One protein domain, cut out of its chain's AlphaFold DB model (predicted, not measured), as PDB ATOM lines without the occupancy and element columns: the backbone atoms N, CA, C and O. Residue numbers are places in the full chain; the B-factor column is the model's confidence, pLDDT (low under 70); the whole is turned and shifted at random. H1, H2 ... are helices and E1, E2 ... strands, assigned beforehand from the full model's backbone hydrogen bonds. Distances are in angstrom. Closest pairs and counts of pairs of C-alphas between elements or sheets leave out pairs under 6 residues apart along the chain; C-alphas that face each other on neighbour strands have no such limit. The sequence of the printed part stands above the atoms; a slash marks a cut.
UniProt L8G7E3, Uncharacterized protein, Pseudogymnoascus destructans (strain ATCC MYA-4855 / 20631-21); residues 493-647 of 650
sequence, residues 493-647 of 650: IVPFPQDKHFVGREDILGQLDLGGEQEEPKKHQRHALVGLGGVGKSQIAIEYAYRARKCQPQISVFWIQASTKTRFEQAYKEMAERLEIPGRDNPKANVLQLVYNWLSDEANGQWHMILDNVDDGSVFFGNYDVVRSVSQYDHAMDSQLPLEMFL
ATOM      1  N   ILE A 493      10.664 -21.701  57.192       85.25
ATOM      2  CA  ILE A 493       9.327 -21.165  57.449       85.25
ATOM      3  C   ILE A 493       8.414 -22.345  57.781       85.25
ATOM      4  O   ILE A 493       7.583 -22.747  56.973       85.25
ATOM      5  N   VAL A 494       8.591 -22.922  58.970       86.06
ATOM      6  CA  VAL A 494       7.726 -23.983  59.506       86.06
ATOM      7  C   VAL A 494       7.117 -23.481  60.819       86.06
ATOM      8  O   VAL A 494       7.860 -23.197  61.755       86.06
ATOM      9  N   PRO A 495       5.782 -23.329  60.919       82.06
ATOM     10  CA  PRO A 495       5.137 -22.685  62.068       82.06
ATOM     11  C   PRO A 495       4.995 -23.604  63.292       82.06
ATOM     12  O   PRO A 495       4.392 -23.210  64.290       82.06
ATOM     13  N   PHE A 496       5.511 -24.832  63.215       81.75
ATOM     14  CA  PHE A 496       5.366 -25.853  64.246       81.75
ATOM     15  C   PHE A 496       6.732 -26.220  64.831       81.75
ATOM     16  O   PHE A 496       7.674 -26.431  64.061       81.75
ATOM     17  N   PRO A 497       6.861 -26.316  66.167       76.75
ATOM     18  CA  PRO A 497       8.065 -26.852  66.790       76.75
ATOM     19  C   PRO A 497       8.207 -28.347  66.479       76.75
ATOM     20  O   PRO A 497       7.205 -29.040  66.281       76.75
ATOM     21  N   GLN A 498       9.443 -28.844  66.472       86.25
ATOM     22  CA  GLN A 498       9.700 -30.280  66.384       86.25
ATOM     23  C   GLN A 498       9.145 -30.997  67.622       86.25
ATOM     24  O   GLN A 498       9.320 -30.528  68.752       86.25
ATOM     25  N   ASP A 499       8.495 -32.144  67.420       79.19
ATOM     26  CA  ASP A 499       8.061 -33.003  68.520       79.19
ATOM     27  C   ASP A 499       9.218 -33.897  68.980       79.19
ATOM     28  O   ASP A 499       9.592 -34.852  68.305       79.19
ATOM     29  N   LYS A 500       9.762 -33.608  70.168       75.38
ATOM     30  CA  LYS A 500      10.876 -34.362  70.770       75.38
ATOM     31  C   LYS A 500      10.537 -35.822  71.101       75.38
ATOM     32  O   LYS A 500      11.438 -36.594  71.404       75.38
ATOM     33  N   HIS A 501       9.256 -36.193  71.087       75.88
ATOM     34  CA  HIS A 501       8.789 -37.552  71.366       75.88
ATOM     35  C   HIS A 501       8.225 -38.235  70.114       75.88
ATOM     36  O   HIS A 501       7.428 -39.170  70.228       75.88
ATOM     37  N   PHE A 502       8.584 -37.762  68.919       81.00
ATOM     38  CA  PHE A 502       8.236 -38.441  67.677       81.00
ATOM     39  C   PHE A 502       8.909 -39.825  67.631       81.00
ATOM     40  O   PHE A 502      10.112 -39.941  67.840       81.00
ATOM     41  N   VAL A 503       8.138 -40.886  67.371       81.19
ATOM     42  CA  VAL A 503       8.638 -42.274  67.356       81.19
ATOM     43  C   VAL A 503       8.180 -43.003  66.090       81.19
ATOM     44  O   VAL A 503       6.980 -43.090  65.809       81.19
ATOM     45  N   GLY A 504       9.131 -43.617  65.380       76.94
ATOM     46  CA  GLY A 504       8.896 -44.509  64.236       76.94
ATOM     47  C   GLY A 504       8.645 -43.795  62.900       76.94
ATOM     48  O   GLY A 504       8.895 -42.609  62.770       76.94
ATOM     49  N   ARG A 505       8.118 -44.529  61.899       84.50
ATOM     50  CA  ARG A 505       7.886 -44.075  60.500       84.50
ATOM     51  C   ARG A 505       9.149 -43.862  59.658       84.50
ATOM     52  O   ARG A 505       9.089 -43.186  58.633       84.50
ATOM     53  N   GLU A 506      10.256 -44.487  60.049       84.69
ATOM     54  CA  GLU A 506      11.523 -44.473  59.302       84.69
ATOM     55  C   GLU A 506      11.381 -45.014  57.873       84.69
ATOM     56  O   GLU A 506      12.044 -44.545  56.957       84.69
ATOM     57  N   ASP A 507      10.453 -45.944  57.647       83.50
ATOM     58  CA  ASP A 507      10.111 -46.466  56.325       83.50
ATOM     59  C   ASP A 507       9.502 -45.402  55.399       83.50
ATOM     60  O   ASP A 507       9.768 -45.401  54.197       83.50
ATOM     61  N   ILE A 508       8.688 -44.497  55.950       84.94
ATOM     62  CA  ILE A 508       8.063 -43.394  55.209       84.94
ATOM     63  C   ILE A 508       9.048 -42.236  55.060       84.94
ATOM     64  O   ILE A 508       9.178 -41.691  53.970       84.94
ATOM     65  N   LEU A 509       9.752 -41.870  56.134       85.12
ATOM     66  CA  LEU A 509      10.753 -40.799  56.114       85.12
ATOM     67  C   LEU A 509      11.916 -41.146  55.178       85.12
ATOM     68  O   LEU A 509      12.301 -40.319  54.360       85.12
ATOM     69  N   GLY A 510      12.372 -42.400  55.187       77.56
ATOM     70  CA  GLY A 510      13.373 -42.900  54.249       77.56
ATOM     71  C   GLY A 510      12.925 -42.814  52.788       77.56
ATOM     72  O   GLY A 510      13.746 -42.521  51.933       77.56
ATOM     73  N   GLN A 511      11.632 -42.985  52.483       79.38
ATOM     74  CA  GLN A 511      11.097 -42.774  51.124       79.38
ATOM     75  C   GLN A 511      11.013 -41.294  50.724       79.38
ATOM     76  O   GLN A 511      10.979 -40.993  49.535       79.38
ATOM     77  N   LEU A 512      10.942 -40.376  51.693       77.69
ATOM     78  CA  LEU A 512      10.975 -38.933  51.441       77.69
ATOM     79  C   LEU A 512      12.413 -38.410  51.269       77.69
ATOM     80  O   LEU A 512      12.609 -37.448  50.526       77.69
ATOM     81  N   ASP A 513      13.389 -39.032  51.943       63.62
ATOM     82  CA  ASP A 513      14.820 -38.688  51.885       63.62
ATOM     83  C   ASP A 513      15.543 -39.355  50.701       63.62
ATOM     84  O   ASP A 513      16.365 -38.728  50.027       63.62
ATOM     85  N   LEU A 514      15.228 -40.623  50.420       50.31
ATOM     86  CA  LEU A 514      15.757 -41.388  49.296       50.31
ATOM     87  C   LEU A 514      14.835 -41.180  48.097       50.31
ATOM     88  O   LEU A 514      13.942 -41.985  47.830       50.31
ATOM     89  N   GLY A 515      15.086 -40.120  47.328       48.66
ATOM     90  CA  GLY A 515      14.725 -40.152  45.914       48.66
ATOM     91  C   GLY A 515      15.281 -41.460  45.352       48.66
ATOM     92  O   GLY A 515      16.497 -41.634  45.350       48.66
ATOM     93  N   GLY A 516      14.393 -42.409  45.027       38.84
ATOM     94  CA  GLY A 516      14.762 -43.803  44.778       38.84
ATOM     95  C   GLY A 516      16.014 -43.910  43.912       38.84
ATOM     96  O   GLY A 516      16.119 -43.216  42.903       38.84
ATOM     97  N   GLU A 517      16.952 -44.768  44.318       38.44
ATOM     98  CA  GLU A 517      18.287 -44.960  43.728       38.44
ATOM     99  C   GLU A 517      18.313 -45.384  42.238       38.44
ATOM    100  O   GLU A 517      19.271 -46.015  41.800       38.44
ATOM    101  N   GLN A 518      17.296 -45.112  41.414       40.72
ATOM    102  CA  GLN A 518      17.218 -45.695  40.072       40.72
ATOM    103  C   GLN A 518      16.822 -44.801  38.900       40.72
ATOM    104  O   GLN A 518      16.812 -45.319  37.788       40.72
ATOM    105  N   GLU A 519      16.598 -43.492  39.031       42.59
ATOM    106  CA  GLU A 519      16.358 -42.672  37.829       42.59
ATOM    107  C   GLU A 519      17.053 -41.309  37.885       42.59
ATOM    108  O   GLU A 519      17.188 -40.714  38.952       42.59
ATOM    109  N   GLU A 520      17.518 -40.847  36.715       46.41
ATOM    110  CA  GLU A 520      18.194 -39.562  36.481       46.41
ATOM    111  C   GLU A 520      17.587 -38.398  37.287       46.41
ATOM    112  O   GLU A 520      16.375 -38.382  37.525       46.41
ATOM    113  N   PRO A 521      18.391 -37.388  37.680       47.38
ATOM    114  CA  PRO A 521      17.928 -36.313  38.549       47.38
ATOM    115  C   PRO A 521      16.814 -35.504  37.870       47.38
ATOM    116  O   PRO A 521      17.064 -34.578  37.100       47.38
ATOM    117  N   LYS A 522      15.554 -35.841  38.171       54.50
ATOM    118  CA  LYS A 522      14.401 -34.988  37.864       54.50
ATOM    119  C   LYS A 522      14.611 -33.664  38.598       54.50
ATOM    120  O   LYS A 522      14.874 -33.675  39.800       54.50
ATOM    121  N   LYS A 523      14.483 -32.531  37.889       60.03
ATOM    122  CA  LYS A 523      14.684 -31.185  38.463       60.03
ATOM    123  C   LYS A 523      13.801 -30.929  39.691       60.03
ATOM    124  O   LYS A 523      14.246 -30.244  40.604       60.03
ATOM    125  N   HIS A 524      12.601 -31.519  39.747       69.94
ATOM    126  CA  HIS A 524      11.695 -31.443  40.898       69.94
ATOM    127  C   HIS A 524      11.071 -32.807  41.233       69.94
ATOM    128  O   HIS A 524      10.533 -33.485  40.355       69.94
ATOM    129  N   GLN A 525      11.086 -33.187  42.515       76.75
ATOM    130  CA  GLN A 525      10.408 -34.379  43.039       76.75
ATOM    131  C   GLN A 525       9.178 -33.973  43.861       76.75
ATOM    132  O   GLN A 525       9.224 -33.013  44.629       76.75
ATOM    133  N   ARG A 526       8.064 -34.699  43.701       83.69
ATOM    134  CA  ARG A 526       6.814 -34.470  44.442       83.69
ATOM    135  C   ARG A 526       6.378 -35.761  45.125       83.69
ATOM    136  O   ARG A 526       6.183 -36.772  44.457       83.69
ATOM    137  N   HIS A 527       6.168 -35.689  46.433       85.88
ATOM    138  CA  HIS A 527       5.686 -36.796  47.255       85.88
ATOM    139  C   HIS A 527       4.318 -36.452  47.848       85.88
ATOM    140  O   HIS A 527       4.052 -35.296  48.176       85.88
ATOM    141  N   ALA A 528       3.449 -37.454  47.992       87.19
ATOM    142  CA  ALA A 528       2.128 -37.289  48.591       87.19
ATOM    143  C   ALA A 528       1.979 -38.198  49.816       87.19
ATOM    144  O   ALA A 528       1.965 -39.422  49.696       87.19
ATOM    145  N   LEU A 529       1.818 -37.594  50.995       87.69
ATOM    146  CA  LEU A 529       1.449 -38.313  52.214       87.69
ATOM    147  C   LEU A 529      -0.073 -38.485  52.255       87.69
ATOM    148  O   LEU A 529      -0.809 -37.521  52.463       87.69
ATOM    149  N   VAL A 530      -0.555 -39.717  52.079       84.69
ATOM    150  CA  VAL A 530      -1.992 -40.045  52.032       84.69
ATOM    151  C   VAL A 530      -2.411 -40.932  53.203       84.69
ATOM    152  O   VAL A 530      -1.640 -41.747  53.701       84.69
ATOM    153  N   GLY A 531      -3.648 -40.771  53.678       82.38
ATOM    154  CA  GLY A 531      -4.180 -41.553  54.798       82.38
ATOM    155  C   GLY A 531      -5.333 -40.865  55.522       82.38
ATOM    156  O   GLY A 531      -5.600 -39.681  55.306       82.38
ATOM    157  N   LEU A 532      -6.001 -41.596  56.415       77.50
ATOM    158  CA  LEU A 532      -7.135 -41.089  57.196       77.50
ATOM    159  C   LEU A 532      -6.762 -39.845  58.026       77.50
ATOM    160  O   LEU A 532      -5.609 -39.648  58.427       77.50
ATOM    161  N   GLY A 533      -7.740 -38.974  58.275       78.12
ATOM    162  CA  GLY A 533      -7.569 -37.826  59.170       78.12
ATOM    163  C   GLY A 533      -7.099 -38.275  60.559       78.12
ATOM    164  O   GLY A 533      -7.557 -39.291  61.072       78.12
ATOM    165  N   GLY A 534      -6.152 -37.546  61.152       73.75
ATOM    166  CA  GLY A 534      -5.633 -37.848  62.493       73.75
ATOM    167  C   GLY A 534      -4.585 -38.967  62.583       73.75
ATOM    168  O   GLY A 534      -4.055 -39.186  63.664       73.75
ATOM    169  N   VAL A 535      -4.210 -39.630  61.480       81.25
ATOM    170  CA  VAL A 535      -3.173 -40.691  61.490       81.25
ATOM    171  C   VAL A 535      -1.736 -40.169  61.694       81.25
ATOM    172  O   VAL A 535      -0.801 -40.957  61.800       81.25
ATOM    173  N   GLY A 536      -1.550 -38.845  61.742       83.88
ATOM    174  CA  GLY A 536      -0.247 -38.211  61.976       83.88
ATOM    175  C   GLY A 536       0.506 -37.756  60.722       83.88
ATOM    176  O   GLY A 536       1.699 -37.510  60.807       83.88
ATOM    177  N   LYS A 537      -0.156 -37.598  59.563       90.38
ATOM    178  CA  LYS A 537       0.491 -37.140  58.310       90.38
ATOM    179  C   LYS A 537       1.262 -35.828  58.477       90.38
ATOM    180  O   LYS A 537       2.435 -35.764  58.135       90.38
ATOM    181  N   SER A 538       0.624 -34.812  59.059       89.81
ATOM    182  CA  SER A 538       1.273 -33.520  59.297       89.81
ATOM    183  C   SER A 538       2.422 -33.638  60.305       89.81
ATOM    184  O   SER A 538       3.404 -32.930  60.157       89.81
ATOM    185  N   GLN A 539       2.370 -34.581  61.259       88.94
ATOM    186  CA  GLN A 539       3.501 -34.840  62.164       88.94
ATOM    187  C   GLN A 539       4.695 -35.469  61.443       88.94
ATOM    188  O   GLN A 539       5.828 -35.077  61.691       88.94
ATOM    189  N   ILE A 540       4.451 -36.383  60.499       91.06
ATOM    190  CA  ILE A 540       5.509 -36.933  59.637       91.06
ATOM    191  C   ILE A 540       6.138 -35.816  58.794       91.06
ATOM    192  O   ILE A 540       7.356 -35.755  58.674       91.06
ATOM    193  N   ALA A 541       5.327 -34.906  58.245       91.25
ATOM    194  CA  ALA A 541       5.826 -33.773  57.466       91.25
ATOM    195  C   ALA A 541       6.635 -32.772  58.313       91.25
ATOM    196  O   ALA A 541       7.631 -32.241  57.828       91.25
ATOM    197  N   ILE A 542       6.235 -32.529  59.568       90.31
ATOM    198  CA  ILE A 542       7.008 -31.719  60.521       90.31
ATOM    199  C   ILE A 542       8.360 -32.384  60.767       90.31
ATOM    200  O   ILE A 542       9.387 -31.748  60.554       90.31
ATOM    201  N   GLU A 543       8.377 -33.663  61.141       90.62
ATOM    202  CA  GLU A 543       9.626 -34.379  61.408       90.62
ATOM    203  C   GLU A 543      10.551 -34.386  60.179       90.62
ATOM    204  O   GLU A 543      11.731 -34.059  60.294       90.62
ATOM    205  N   TYR A 544      10.005 -34.640  58.986       90.25
ATOM    206  CA  TYR A 544      10.747 -34.530  57.728       90.25
ATOM    207  C   TYR A 544      11.357 -33.136  57.528       90.25
ATOM    208  O   TYR A 544      12.533 -33.031  57.199       90.25
ATOM    209  N   ALA A 545      10.603 -32.057  57.765       89.19
ATOM    210  CA  ALA A 545      11.104 -30.691  57.610       89.19
ATOM    211  C   ALA A 545      12.345 -30.429  58.478       89.19
ATOM    212  O   ALA A 545      13.335 -29.855  58.012       89.19
ATOM    213  N   TYR A 546      12.294 -30.863  59.739       85.88
ATOM    214  CA  TYR A 546      13.399 -30.707  60.683       85.88
ATOM    215  C   TYR A 546      14.597 -31.588  60.311       85.88
ATOM    216  O   TYR A 546      15.731 -31.099  60.331       85.88
ATOM    217  N   ARG A 547      14.364 -32.836  59.884       85.25
ATOM    218  CA  ARG A 547      15.418 -33.730  59.378       85.25
ATOM    219  C   ARG A 547      16.077 -33.187  58.114       85.25
ATOM    220  O   ARG A 547      17.301 -33.127  58.060       85.25
ATOM    221  N   ALA A 548      15.300 -32.696  57.152       78.75
ATOM    222  CA  ALA A 548      15.820 -32.124  55.916       78.75
ATOM    223  C   ALA A 548      16.701 -30.895  56.181       78.75
ATOM    224  O   ALA A 548      17.809 -30.812  55.653       78.75
ATOM    225  N   ARG A 549      16.276 -29.987  57.077       78.06
ATOM    226  CA  ARG A 549      17.110 -28.851  57.512       78.06
ATOM    227  C   ARG A 549      18.420 -29.315  58.159       78.06
ATOM    228  O   ARG A 549      19.464 -28.713  57.924       78.06
ATOM    229  N   LYS A 550      18.379 -30.372  58.975       70.94
ATOM    230  CA  LYS A 550      19.556 -30.919  59.668       70.94
ATOM    231  C   LYS A 550      20.528 -31.613  58.703       70.94
ATOM    232  O   LYS A 550      21.741 -31.391  58.752       70.94
ATOM    233  N   CYS A 551      20.012 -32.446  57.804       68.94
ATOM    234  CA  CYS A 551      20.803 -33.185  56.823       68.94
ATOM    235  C   CYS A 551      21.385 -32.255  55.754       68.94
ATOM    236  O   CYS A 551      22.564 -32.383  55.422       68.94
ATOM    237  N   GLN A 552      20.602 -31.273  55.301       71.06
ATOM    238  CA  GLN A 552      20.963 -30.311  54.267       71.06
ATOM    239  C   GLN A 552      20.767 -28.871  54.787       71.06
ATOM    240  O   GLN A 552      19.804 -28.208  54.416       71.06
ATOM    241  N   PRO A 553      21.703 -28.312  55.583       68.38
ATOM    242  CA  PRO A 553      21.604 -26.932  56.099       68.38
ATOM    243  C   PRO A 553      21.520 -25.872  54.992       68.38
ATOM    244  O   PRO A 553      21.173 -24.716  55.210       68.38
ATOM    245  N   GLN A 554      21.877 -26.295  53.781       69.50
ATOM    246  CA  GLN A 554      21.859 -25.529  52.559       69.50
ATOM    247  C   GLN A 554      20.510 -25.618  51.814       69.50
ATOM    248  O   GLN A 554      20.466 -25.241  50.645       69.50
ATOM    249  N   ILE A 555      19.419 -26.070  52.434       79.56
ATOM    250  CA  ILE A 555      18.083 -26.091  51.820       79.56
ATOM    251  C   ILE A 555      17.129 -25.121  52.525       79.56
ATOM    252  O   ILE A 555      17.129 -25.018  53.750       79.56
ATOM    253  N   SER A 556      16.309 -24.399  51.758       86.94
ATOM    254  CA  SER A 556      15.192 -23.632  52.332       86.94
ATOM    255  C   SER A 556      13.981 -24.546  52.516       86.94
ATOM    256  O   SER A 556      13.694 -25.351  51.638       86.94
ATOM    257  N   VAL A 557      13.246 -24.430  53.620       90.06
ATOM    258  CA  VAL A 557      12.040 -25.235  53.871       90.06
ATOM    259  C   VAL A 557      10.847 -24.321  54.109       90.06
ATOM    260  O   VAL A 557      10.867 -23.468  54.998       90.06
ATOM    261  N   PHE A 558       9.791 -24.517  53.326       92.00
ATOM    262  CA  PHE A 558       8.591 -23.686  53.331       92.00
ATOM    263  C   PHE A 558       7.357 -24.508  53.684       92.00
ATOM    264  O   PHE A 558       7.081 -25.519  53.043       92.00
ATOM    265  N   TRP A 559       6.582 -24.059  54.668       92.31
ATOM    266  CA  TRP A 559       5.303 -24.661  55.029       92.31
ATOM    267  C   TRP A 559       4.137 -23.812  54.531       92.31
ATOM    268  O   TRP A 559       3.957 -22.672  54.960       92.31
ATOM    269  N   ILE A 560       3.295 -24.390  53.680       90.88
ATOM    270  CA  ILE A 560       2.157 -23.715  53.060       90.88
ATOM    271  C   ILE A 560       0.865 -24.364  53.531       90.88
ATOM    272  O   ILE A 560       0.606 -25.546  53.306       90.88
ATOM    273  N   GLN A 561       0.017 -23.558  54.166       87.19
ATOM    274  CA  GLN A 561      -1.329 -23.967  54.544       87.19
ATOM    275  C   GLN A 561      -2.238 -23.947  53.314       87.19
ATOM    276  O   GLN A 561      -2.708 -22.898  52.874       87.19
ATOM    277  N   ALA A 562      -2.508 -25.131  52.779       84.94
ATOM    278  CA  ALA A 562      -3.145 -25.334  51.486       84.94
ATOM    279  C   ALA A 562      -4.647 -25.684  51.571       84.94
ATOM    280  O   ALA A 562      -5.290 -25.938  50.560       84.94
ATOM    281  N   SER A 563      -5.236 -25.625  52.771       81.06
ATOM    282  CA  SER A 563      -6.674 -25.879  53.007       81.06
ATOM    283  C   SER A 563      -7.658 -25.001  52.221       81.06
ATOM    284  O   SER A 563      -8.791 -25.416  51.998       81.06
ATOM    285  N   THR A 564      -7.280 -23.776  51.839       82.38
ATOM    286  CA  THR A 564      -8.118 -22.866  51.034       82.38
ATOM    287  C   THR A 564      -7.241 -21.938  50.202       82.38
ATOM    288  O   THR A 564      -6.107 -21.644  50.589       82.38
ATOM    289  N   LYS A 565      -7.795 -21.380  49.118       83.12
ATOM    290  CA  LYS A 565      -7.097 -20.400  48.273       83.12
ATOM    291  C   LYS A 565      -6.579 -19.190  49.052       83.12
ATOM    292  O   LYS A 565      -5.433 -18.794  48.878       83.12
ATOM    293  N   THR A 566      -7.382 -18.648  49.965       83.44
ATOM    294  CA  THR A 566      -6.984 -17.496  50.786       83.44
ATOM    295  C   THR A 566      -5.802 -17.813  51.703       83.44
ATOM    296  O   THR A 566      -4.912 -16.980  51.850       83.44
ATOM    297  N   ARG A 567      -5.756 -19.010  52.311       84.12
ATOM    298  CA  ARG A 567      -4.622 -19.403  53.167       84.12
ATOM    299  C   ARG A 567      -3.347 -19.648  52.363       84.12
ATOM    300  O   ARG A 567      -2.276 -19.268  52.824       84.12
ATOM    301  N   PHE A 568      -3.475 -20.192  51.156       86.12
ATOM    302  CA  PHE A 568      -2.356 -20.340  50.231       86.12
ATOM    303  C   PHE A 568      -1.781 -18.976  49.816       86.12
ATOM    304  O   PHE A 568      -0.582 -18.743  49.943       86.12
ATOM    305  N   GLU A 569      -2.640 -18.040  49.393       86.94
ATOM    306  CA  GLU A 569      -2.238 -16.673  49.033       86.94
ATOM    307  C   GLU A 569      -1.583 -15.931  50.201       86.94
ATOM    308  O   GLU A 569      -0.600 -15.218  50.007       86.94
ATOM    309  N   GLN A 570      -2.109 -16.107  51.414       86.00
ATOM    310  CA  GLN A 570      -1.532 -15.523  52.620       86.00
ATOM    311  C   GLN A 570      -0.134 -16.090  52.909       86.00
ATOM    312  O   GLN A 570       0.790 -15.317  53.149       86.00
ATOM    313  N   ALA A 571       0.051 -17.408  52.807       84.62
ATOM    314  CA  ALA A 571       1.356 -18.040  52.999       84.62
ATOM    315  C   ALA A 571       2.384 -17.574  51.950       84.62
ATOM    316  O   ALA A 571       3.532 -17.300  52.288       84.62
ATOM    317  N   TYR A 572       1.973 -17.400  50.691       89.88
ATOM    318  CA  TYR A 572       2.838 -16.849  49.642       89.88
ATOM    319  C   TYR A 572       3.213 -15.381  49.888       89.88
ATOM    320  O   TYR A 572       4.339 -14.979  49.597       89.88
ATOM    321  N   LYS A 573       2.308 -14.571  50.452       87.50
ATOM    322  CA  LYS A 573       2.643 -13.204  50.887       87.50
ATOM    323  C   LYS A 573       3.682 -13.207  51.999       87.50
ATOM    324  O   LYS A 573       4.680 -12.505  51.884       87.50
ATOM    325  N   GLU A 574       3.499 -14.050  53.010       86.06
ATOM    326  CA  GLU A 574       4.465 -14.205  54.103       86.06
ATOM    327  C   GLU A 574       5.830 -14.695  53.599       86.06
ATOM    328  O   GLU A 574       6.868 -14.215  54.054       86.06
ATOM    329  N   MET A 575       5.851 -15.601  52.615       87.44
ATOM    330  CA  MET A 575       7.088 -16.002  51.940       87.44
ATOM    331  C   MET A 575       7.750 -14.826  51.226       87.44
ATOM    332  O   MET A 575       8.944 -14.615  51.410       87.44
ATOM    333  N   ALA A 576       7.003 -14.057  50.429       86.75
ATOM    334  CA  ALA A 576       7.549 -12.915  49.701       86.75
ATOM    335  C   ALA A 576       8.120 -11.841  50.640       86.75
ATOM    336  O   ALA A 576       9.149 -11.243  50.325       86.75
ATOM    337  N   GLU A 577       7.475 -11.623  51.790       83.75
ATOM    338  CA  GLU A 577       7.959 -10.746  52.859       83.75
ATOM    339  C   GLU A 577       9.271 -11.253  53.461       83.75
ATOM    340  O   GLU A 577      10.246 -10.504  53.492       83.75
ATOM    341  N   ARG A 578       9.328 -12.524  53.884       79.75
ATOM    342  CA  ARG A 578      10.519 -13.111  54.528       79.75
ATOM    343  C   ARG A 578      11.703 -13.305  53.584       79.75
ATOM    344  O   ARG A 578      12.842 -13.196  54.016       79.75
ATOM    345  N   LEU A 579      11.439 -13.597  52.311       81.81
ATOM    346  CA  LEU A 579      12.455 -13.723  51.259       81.81
ATOM    347  C   LEU A 579      12.895 -12.372  50.692       81.81
ATOM    348  O   LEU A 579      13.724 -12.323  49.788       81.81
ATOM    349  N   GLU A 580      12.297 -11.290  51.179       82.12
ATOM    350  CA  GLU A 580      12.522  -9.940  50.703       82.12
ATOM    351  C   GLU A 580      12.461  -9.801  49.170       82.12
ATOM    352  O   GLU A 580      13.234  -9.057  48.559       82.12
ATOM    353  N   ILE A 581      11.480 -10.451  48.534       83.31
ATOM    354  CA  ILE A 581      11.381 -10.471  47.070       83.31
ATOM    355  C   ILE A 581      11.160  -9.041  46.533       83.31
ATOM    356  O   ILE A 581      10.267  -8.328  47.017       83.31
ATOM    357  N   PRO A 582      11.939  -8.589  45.530       78.69
ATOM    358  CA  PRO A 582      11.739  -7.287  44.906       78.69
ATOM    359  C   PRO A 582      10.336  -7.147  44.308       78.69
ATOM    360  O   PRO A 582       9.844  -8.027  43.608       78.69
ATOM    361  N   GLY A 583       9.685  -6.012  44.570       78.44
ATOM    362  CA  GLY A 583       8.332  -5.736  44.076       78.44
ATOM    363  C   GLY A 583       7.197  -6.238  44.973       78.44
ATOM    364  O   GLY A 583       6.043  -5.953  44.655       78.44
ATOM    365  N   ARG A 584       7.497  -6.899  46.105       80.62
ATOM    366  CA  ARG A 584       6.493  -7.342  47.096       80.62
ATOM    367  C   ARG A 584       5.632  -6.208  47.663       80.62
ATOM    368  O   ARG A 584       4.445  -6.405  47.891       80.62
ATOM    369  N   ASP A 585       6.206  -5.013  47.817       77.81
ATOM    370  CA  ASP A 585       5.519  -3.843  48.387       77.81
ATOM    371  C   ASP A 585       4.598  -3.137  47.381       77.81
ATOM    372  O   ASP A 585       3.896  -2.187  47.730       77.81
ATOM    373  N   ASN A 586       4.603  -3.557  46.110       81.19
ATOM    374  CA  ASN A 586       3.737  -2.982  45.092       81.19
ATOM    375  C   ASN A 586       2.322  -3.580  45.217       81.19
ATOM    376  O   ASN A 586       2.134  -4.754  44.900       81.19
ATOM    377  N   PRO A 587       1.288  -2.786  45.555       75.94
ATOM    378  CA  PRO A 587      -0.069  -3.302  45.726       75.94
ATOM    379  C   PRO A 587      -0.707  -3.827  44.429       75.94
ATOM    380  O   PRO A 587      -1.759  -4.456  44.482       75.94
ATOM    381  N   LYS A 588      -0.099  -3.561  43.265       77.81
ATOM    382  CA  LYS A 588      -0.521  -4.097  41.962       77.81
ATOM    383  C   LYS A 588       0.291  -5.315  41.511       77.81
ATOM    384  O   LYS A 588       0.019  -5.838  40.435       77.81
ATOM    385  N   ALA A 589       1.316  -5.724  42.257       80.38
ATOM    386  CA  ALA A 589       2.109  -6.889  41.892       80.38
ATOM    387  C   ALA A 589       1.358  -8.183  42.225       80.38
ATOM    388  O   ALA A 589       0.779  -8.333  43.301       80.38
ATOM    389  N   ASN A 590       1.414  -9.145  41.304       85.50
ATOM    390  CA  ASN A 590       0.936 -10.495  41.563       85.50
ATOM    391  C   ASN A 590       1.983 -11.238  42.408       85.50
ATOM    392  O   ASN A 590       2.975 -11.753  41.891       85.50
ATOM    393  N   VAL A 591       1.763 -11.268  43.725       86.06
ATOM    394  CA  VAL A 591       2.685 -11.883  44.693       86.06
ATOM    395  C   VAL A 591       2.895 -13.377  44.421       86.06
ATOM    396  O   VAL A 591       4.009 -13.868  44.586       86.06
ATOM    397  N   LEU A 592       1.871 -14.090  43.934       86.81
ATOM    398  CA  LEU A 592       2.000 -15.507  43.583       86.81
ATOM    399  C   LEU A 592       3.019 -15.714  42.460       86.81
ATOM    400  O   LEU A 592       3.868 -16.600  42.545       86.81
ATOM    401  N   GLN A 593       2.974 -14.851  41.443       87.00
ATOM    402  CA  GLN A 593       3.927 -14.878  40.337       87.00
ATOM    403  C   GLN A 593       5.349 -14.518  40.791       87.00
ATOM    404  O   GLN A 593       6.310 -15.117  40.313       87.00
ATOM    405  N   LEU A 594       5.498 -13.564  41.716       86.38
ATOM    406  CA  LEU A 594       6.807 -13.187  42.264       86.38
ATOM    407  C   LEU A 594       7.478 -14.359  42.991       86.38
ATOM    408  O   LEU A 594       8.646 -14.646  42.740       86.38
ATOM    409  N   VAL A 595       6.730 -15.061  43.845       88.81
ATOM    410  CA  VAL A 595       7.227 -16.246  44.558       88.81
ATOM    411  C   VAL A 595       7.503 -17.397  43.590       88.81
ATOM    412  O   VAL A 595       8.533 -18.048  43.709       88.81
ATOM    413  N   TYR A 596       6.640 -17.625  42.595       89.31
ATOM    414  CA  TYR A 596       6.881 -18.634  41.559       89.31
ATOM    415  C   TYR A 596       8.190 -18.380  40.799       89.31
ATOM    416  O   TYR A 596       8.987 -19.301  40.620       89.31
ATOM    417  N   ASN A 597       8.429 -17.134  40.379       86.50
ATOM    418  CA  ASN A 597       9.662 -16.754  39.692       86.50
ATOM    419  C   ASN A 597      10.880 -16.994  40.593       86.50
ATOM    420  O   ASN A 597      11.887 -17.510  40.121       86.50
ATOM    421  N   TRP A 598      10.768 -16.675  41.887       88.62
ATOM    422  CA  TRP A 598      11.823 -16.927  42.867       88.62
ATOM    423  C   TRP A 598      12.120 -18.427  43.021       88.62
ATOM    424  O   TRP A 598      13.273 -18.835  42.934       88.62
ATOM    425  N   LEU A 599      11.089 -19.265  43.168       87.12
ATOM    426  CA  LEU A 599      11.241 -20.722  43.295       87.12
ATOM    427  C   LEU A 599      11.804 -21.386  42.030       87.12
ATOM    428  O   LEU A 599      12.388 -22.464  42.117       87.12
ATOM    429  N   SER A 600      11.597 -20.763  40.868       85.44
ATOM    430  CA  SER A 600      12.031 -21.279  39.563       85.44
ATOM    431  C   SER A 600      13.440 -20.831  39.165       85.44
ATOM    432  O   SER A 600      13.969 -21.309  38.163       85.44
ATOM    433  N   ASP A 601      14.042 -19.903  39.908       81.25
ATOM    434  CA  ASP A 601      15.385 -19.396  39.641       81.25
ATOM    435  C   ASP A 601      16.425 -20.221  40.411       81.25
ATOM    436  O   ASP A 601      16.492 -20.197  41.641       81.25
ATOM    437  N   GLU A 602      17.254 -20.955  39.664       79.31
ATOM    438  CA  GLU A 602      18.300 -21.835  40.202       79.31
ATOM    439  C   GLU A 602      19.325 -21.074  41.069       79.31
ATOM    440  O   GLU A 602      19.946 -21.672  41.953       79.31
ATOM    441  N   ALA A 603      19.469 -19.752  40.891       75.19
ATOM    442  CA  ALA A 603      20.345 -18.917  41.714       75.19
ATOM    443  C   ALA A 603      19.895 -18.824  43.185       75.19
ATOM    444  O   ALA A 603      20.719 -18.543  44.058       75.19
ATOM    445  N   ASN A 604      18.620 -19.101  43.478       80.06
ATOM    446  CA  ASN A 604      18.064 -19.059  44.835       80.06
ATOM    447  C   ASN A 604      18.328 -20.342  45.646       80.06
ATOM    448  O   ASN A 604      18.030 -20.401  46.842       80.06
ATOM    449  N   GLY A 605      18.953 -21.348  45.028       79.88
ATOM    450  CA  GLY A 605      19.357 -22.587  45.680       79.88
ATOM    451  C   GLY A 605      18.230 -23.606  45.847       79.88
ATOM    452  O   GLY A 605      17.122 -23.454  45.338       79.88
ATOM    453  N   GLN A 606      18.540 -24.694  46.554       83.38
ATOM    454  CA  GLN A 606      17.604 -25.795  46.768       83.38
ATOM    455  C   GLN A 606      16.544 -25.437  47.813       83.38
ATOM    456  O   GLN A 606      16.820 -24.748  48.803       83.38
ATOM    457  N   TRP A 607      15.337 -25.967  47.621       88.44
ATOM    458  CA  TRP A 607      14.228 -25.781  48.544       88.44
ATOM    459  C   TRP A 607      13.330 -27.019  48.651       88.44
ATOM    460  O   TRP A 607      13.199 -27.817  47.723       88.44
ATOM    461  N   HIS A 608      12.666 -27.138  49.795       89.31
ATOM    462  CA  HIS A 608      11.547 -28.035  50.037       89.31
ATOM    463  C   HIS A 608      10.304 -27.223  50.377       89.31
ATOM    464  O   HIS A 608      10.352 -26.269  51.152       89.31
ATOM    465  N   MET A 609       9.174 -27.619  49.806       90.56
ATOM    466  CA  MET A 609       7.881 -27.009  50.083       90.56
ATOM    467  C   MET A 609       6.909 -28.083  50.555       90.56
ATOM    468  O   MET A 609       6.682 -29.076  49.866       90.56
ATOM    469  N   ILE A 610       6.321 -27.861  51.725       92.31
ATOM    470  CA  ILE A 610       5.318 -28.726  52.334       92.31
ATOM    471  C   ILE A 610       3.961 -28.055  52.164       92.31
ATOM    472  O   ILE A 610       3.730 -26.969  52.690       92.31
ATOM    473  N   LEU A 611       3.062 -28.712  51.433       90.75
ATOM    474  CA  LEU A 611       1.672 -28.288  51.286       90.75
ATOM    475  C   LEU A 611       0.809 -29.092  52.267       90.75
ATOM    476  O   LEU A 611       0.591 -30.287  52.067       90.75
ATOM    477  N   ASP A 612       0.329 -28.452  53.330       89.94
ATOM    478  CA  ASP A 612      -0.466 -29.111  54.373       89.94
ATOM    479  C   ASP A 612      -1.968 -28.888  54.173       89.94
ATOM    480  O   ASP A 612      -2.415 -27.811  53.766       89.94
ATOM    481  N   ASN A 613      -2.757 -29.909  54.509       84.06
ATOM    482  CA  ASN A 613      -4.217 -29.892  54.424       84.06
ATOM    483  C   ASN A 613      -4.772 -29.690  52.991       84.06
ATOM    484  O   ASN A 613      -5.778 -29.003  52.798       84.06
ATOM    485  N   VAL A 614      -4.122 -30.295  51.987       81.69
ATOM    486  CA  VAL A 614      -4.574 -30.354  50.579       81.69
ATOM    487  C   VAL A 614      -5.713 -31.379  50.426       81.69
ATOM    488  O   VAL A 614      -5.567 -32.406  49.769       81.69
ATOM    489  N   ASP A 615      -6.845 -31.143  51.090       76.75
ATOM    490  CA  ASP A 615      -7.965 -32.101  51.109       76.75
ATOM    491  C   ASP A 615      -8.931 -31.914  49.927       76.75
ATOM    492  O   ASP A 615      -9.638 -32.843  49.540       76.75
ATOM    493  N   ASP A 616      -8.968 -30.710  49.354       73.56
ATOM    494  CA  ASP A 616      -9.882 -30.333  48.280       73.56
ATOM    495  C   ASP A 616      -9.106 -30.058  46.986       73.56
ATOM    496  O   ASP A 616      -8.476 -29.013  46.813       73.56
ATOM    497  N   GLY A 617      -9.172 -31.006  46.048       67.81
ATOM    498  CA  GLY A 617      -8.529 -30.878  44.740       67.81
ATOM    499  C   GLY A 617      -9.029 -29.676  43.930       67.81
ATOM    500  O   GLY A 617      -8.267 -29.116  43.143       67.81
ATOM    501  N   SER A 618     -10.263 -29.210  44.160       67.81
ATOM    502  CA  SER A 618     -10.816 -28.053  43.443       67.81
ATOM    503  C   SER A 618     -10.090 -26.744  43.779       67.81
ATOM    504  O   SER A 618     -10.058 -25.827  42.956       67.81
ATOM    505  N   VAL A 619      -9.432 -26.678  44.945       68.81
ATOM    506  CA  VAL A 619      -8.628 -25.527  45.383       68.81
ATOM    507  C   VAL A 619      -7.364 -25.365  44.529       68.81
ATOM    508  O   VAL A 619      -6.965 -24.235  44.253       68.81
ATOM    509  N   PHE A 620      -6.756 -26.469  44.075       67.44
ATOM    510  CA  PHE A 620      -5.490 -26.455  43.325       67.44
ATOM    511  C   PHE A 620      -5.655 -26.584  41.820       67.44
ATOM    512  O   PHE A 620      -5.018 -25.838  41.081       67.44
ATOM    513  N   PHE A 621      -6.512 -27.508  41.397       67.50
ATOM    514  CA  PHE A 621      -6.680 -27.923  40.007       67.50
ATOM    515  C   PHE A 621      -7.790 -27.130  39.296       67.50
ATOM    516  O   PHE A 621      -7.940 -27.196  38.080       67.50
ATOM    517  N   GLY A 622      -8.577 -26.346  40.044       59.28
ATOM    518  CA  GLY A 622      -9.793 -25.725  39.529       59.28
ATOM    519  C   GLY A 622     -10.850 -26.768  39.140       59.28
ATOM    520  O   GLY A 622     -10.610 -27.976  39.124       59.28
ATOM    521  N   ASN A 623     -12.060 -26.314  38.819       53.16
ATOM    522  CA  ASN A 623     -13.072 -27.203  38.249       53.16
ATOM    523  C   ASN A 623     -12.688 -27.523  36.796       53.16
ATOM    524  O   ASN A 623     -13.048 -26.790  35.873       53.16
ATOM    525  N   TYR A 624     -11.979 -28.636  36.600       45.88
ATOM    526  CA  TYR A 624     -11.588 -29.163  35.285       45.88
ATOM    527  C   TYR A 624     -12.775 -29.410  34.329       45.88
ATOM    528  O   TYR A 624     -12.571 -29.550  33.123       45.88
ATOM    529  N   ASP A 625     -14.013 -29.389  34.830       40.44
ATOM    530  CA  ASP A 625     -15.220 -29.667  34.049       40.44
ATOM    531  C   ASP A 625     -15.833 -28.459  33.309       40.44
ATOM    532  O   ASP A 625     -16.769 -28.651  32.536       40.44
ATOM    533  N   VAL A 626     -15.333 -27.221  33.472       42.12
ATOM    534  CA  VAL A 626     -16.000 -26.028  32.879       42.12
ATOM    535  C   VAL A 626     -15.198 -25.328  31.767       42.12
ATOM    536  O   VAL A 626     -15.774 -24.636  30.931       42.12
ATOM    537  N   VAL A 627     -13.878 -25.522  31.672       39.56
ATOM    538  CA  VAL A 627     -13.025 -24.673  30.803       39.56
ATOM    539  C   VAL A 627     -12.840 -25.216  29.376       39.56
ATOM    540  O   VAL A 627     -12.355 -24.508  28.498       39.56
ATOM    541  N   ARG A 628     -13.311 -26.431  29.057       35.25
ATOM    542  CA  ARG A 628     -13.288 -26.931  27.663       35.25
ATOM    543  C   ARG A 628     -14.356 -26.319  26.749       35.25
ATOM    544  O   ARG A 628     -14.403 -26.674  25.572       35.25
ATOM    545  N   SER A 629     -15.187 -25.401  27.243       36.09
ATOM    546  CA  SER A 629     -16.305 -24.859  26.470       36.09
ATOM    547  C   SER A 629     -16.500 -23.349  26.576       36.09
ATOM    548  O   SER A 629     -17.647 -22.928  26.632       36.09
ATOM    549  N   VAL A 630     -15.458 -22.510  26.558       33.59
ATOM    550  CA  VAL A 630     -15.635 -21.118  26.089       33.59
ATOM    551  C   VAL A 630     -14.406 -20.646  25.312       33.59
ATOM    552  O   VAL A 630     -13.263 -20.810  25.728       33.59
ATOM    553  N   SER A 631     -14.695 -20.105  24.134       33.38
ATOM    554  CA  SER A 631     -13.812 -19.579  23.101       33.38
ATOM    555  C   SER A 631     -13.079 -18.284  23.475       33.38
ATOM    556  O   SER A 631     -13.424 -17.595  24.426       33.38
ATOM    557  N   GLN A 632     -12.102 -17.966  22.623       40.25
ATOM    558  CA  GLN A 632     -11.279 -16.758  22.533       40.25
ATOM    559  C   GLN A 632     -12.010 -15.420  22.786       40.25
ATOM    560  O   GLN A 632     -13.155 -15.253  22.373       40.25
ATOM    561  N   TYR A 633     -11.225 -14.463  23.308       35.47
ATOM    562  CA  TYR A 633     -11.474 -13.023  23.514       35.47
ATOM    563  C   TYR A 633     -12.252 -12.622  24.780       35.47
ATOM    564  O   TYR A 633     -13.468 -12.519  24.747       35.47
ATOM    565  N   ASP A 634     -11.530 -12.301  25.864       29.67
ATOM    566  CA  ASP A 634     -11.607 -10.965  26.482       29.67
ATOM    567  C   ASP A 634     -10.527 -10.745  27.559       29.67
ATOM    568  O   ASP A 634     -10.174 -11.634  28.334       29.67
ATOM    569  N   HIS A 635      -9.967  -9.534  27.568       38.09
ATOM    570  CA  HIS A 635      -8.990  -9.056  28.542       38.09
ATOM    571  C   HIS A 635      -9.663  -8.701  29.882       38.09
ATOM    572  O   HIS A 635     -10.752  -8.140  29.898       38.09
ATOM    573  N   ALA A 636      -8.908  -8.908  30.972       35.66
ATOM    574  CA  ALA A 636      -9.167  -8.530  32.373       35.66
ATOM    575  C   ALA A 636      -9.912  -9.561  33.239       35.66
ATOM    576  O   ALA A 636     -11.056  -9.348  33.610       35.66
ATOM    577  N   MET A 637      -9.215 -10.619  33.666       33.88
ATOM    578  CA  MET A 637      -9.576 -11.405  34.856       33.88
ATOM    579  C   MET A 637      -8.293 -11.937  35.514       33.88
ATOM    580  O   MET A 637      -7.849 -13.047  35.241       33.88
ATOM    581  N   ASP A 638      -7.705 -11.153  36.420       36.59
ATOM    582  CA  ASP A 638      -6.611 -11.565  37.327       36.59
ATOM    583  C   ASP A 638      -7.147 -12.454  38.481       36.59
ATOM    584  O   ASP A 638      -6.685 -12.439  39.618       36.59
ATOM    585  N   SER A 639      -8.218 -13.205  38.209       40.56
ATOM    586  CA  SER A 639      -9.015 -13.912  39.203       40.56
ATOM    587  C   SER A 639      -9.620 -15.176  38.604       40.56
ATOM    588  O   SER A 639     -10.822 -15.198  38.372       40.56
ATOM    589  N   GLN A 640      -8.795 -16.201  38.336       54.19
ATOM    590  CA  GLN A 640      -9.162 -17.640  38.383       54.19
ATOM    591  C   GLN A 640      -8.096 -18.593  37.797       54.19
ATOM    592  O   GLN A 640      -8.429 -19.705  37.400       54.19
ATOM    593  N   LEU A 641      -6.807 -18.231  37.766       61.81
ATOM    594  CA  LEU A 641      -5.789 -19.242  37.449       61.81
ATOM    595  C   LEU A 641      -5.718 -20.288  38.586       61.81
ATOM    596  O   LEU A 641      -5.735 -19.890  39.760       61.81
ATOM    597  N   PRO A 642      -5.687 -21.598  38.264       72.31
ATOM    598  CA  PRO A 642      -5.504 -22.673  39.241       72.31
ATOM    599  C   PRO A 642      -4.223 -22.473  40.060       72.31
ATOM    600  O   PRO A 642      -3.197 -22.059  39.517       72.31
ATOM    601  N   LEU A 643      -4.256 -22.762  41.367       77.88
ATOM    602  CA  LEU A 643      -3.094 -22.537  42.241       77.88
ATOM    603  C   LEU A 643      -1.895 -23.414  41.871       77.88
ATOM    604  O   LEU A 643      -0.757 -23.022  42.122       77.88
ATOM    605  N   GLU A 644      -2.130 -24.556  41.219       78.06
ATOM    606  CA  GLU A 644      -1.061 -25.409  40.693       78.06
ATOM    607  C   GLU A 644      -0.129 -24.684  39.714       78.06
ATOM    608  O   GLU A 644       1.045 -25.037  39.614       78.06
ATOM    609  N   MET A 645      -0.613 -23.648  39.018       80.19
ATOM    610  CA  MET A 645       0.201 -22.890  38.066       80.19
ATOM    611  C   MET A 645       1.289 -22.060  38.752       80.19
ATOM    612  O   MET A 645       2.269 -21.696  38.110       80.19
ATOM    613  N   PHE A 646       1.140 -21.791  40.052       82.88
ATOM    614  CA  PHE A 646       2.116 -21.068  40.870       82.88
ATOM    615  C   PHE A 646       3.035 -22.006  41.666       82.88
ATOM    616  O   PHE A 646       3.784 -21.554  42.537       82.88
ATOM    617  N   LEU A 647       3.002 -23.305  41.355       82.31
ATOM    618  CA  LEU A 647       3.966 -24.295  41.820       82.31
ATOM    619  C   LEU A 647       4.912 -24.657  40.662       82.31
ATOM    620  O   LEU A 647       4.434 -24.965  39.564       82.31
TER     621      LEU A 647
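What this domain is: This is residues 493 to 647 of the 650 residues of an uncharacterized protein of Pseudogymnoascus destructans (strain ATCC MYA-4855 / 20631-21) (UniProt L8G7E3). A short ribbon of two parallel strands, E1 and E2, lies in the middle, with H2 packed on one side of it and H3 on the other. H1 packs on H2 at one end of the model, H4 packs on H3 towards the other, and little H5 and H6 sit together, H6 also packing on H4; residues 516 to 523 and 625 to 637 stick out as loops. The printed part has 155 residues, with named elements in the order H1 H2 E1 H3 H4 E2 H5 H6; the class is mostly helix, though under half of the residues are in named elements. It is only just compact, close to loose, with a radius of gyration of the C-alphas of 17.6 A, and only just elongated, spanning 55 by 36 by 33 A.

How they stand to each other: H1, residues 506 to 513, touches H2, residues 537 to 551, at a steep tilt of 59 degrees, the same way; the closest C-alphas are those of Leu 509 and Tyr 544, 6.5 A apart. E1, residues 556 to 561, and E2, residues 607 to 612, are parallel neighbours at 17 degrees; N 558 and O 608, and N 610 and O 558, are within hydrogen-bond range, each 2.8 A apart. The closest C-alphas of H2 and E1, those of Ala 545 and Val 557, are 6.7 A apart. H3, residues 565 to 578, comes to 5.7 A from E1 at the C-alphas of Phe 568 and Gln 561; H2 and H3 are apart. H4, residues 591 to 600, touches H3 at a steep tilt of 64 degrees, the same way, closest at the C-alphas of Ala 576 and Val 595, 6.1 A. E1, H3, H4 and E2 form a strand-helix-strand unit, two parallel neighbour strands with helices between, and its crossover is right-handed. H6, residues 643 to 646, touches H4 at the C-alphas of Tyr 596 and Phe 646, 5.4 A, and H5, residues 617 to 621, at those of Phe 620 and Leu 643, 4.7 A. In H1 to H5 every O i to N i+4 pair is within hydrogen-bond range; H6 is too short for such a pair.

Where its parts are: H1 begins at C-alpha 506, (11.523, -44.473, 59.302), and measures 10.0 A. H2 measures 20.7 A, E1 16.7 A, H3 20.1 A, H4 14.2 A and E2 16.2 A. E1 begins at C-alpha 556, (15.192, -23.632, 52.332). H5 and H6 measure 5.9 A and 5.6 A; H6 ends at C-alpha 646, (2.116, -21.068, 40.870).

The domain as a whole: The two C-alphas farthest apart, those of His 501 and Tyr 633, are 57.5 A apart. The printed part has no cut. The links H1 to H2, H3 to H4 and H5 to H6 are long. Mean pLDDT of the printed part is 74.6; residues 513 to 524, 551, 553 to 554 and 617 to 641 are under 70.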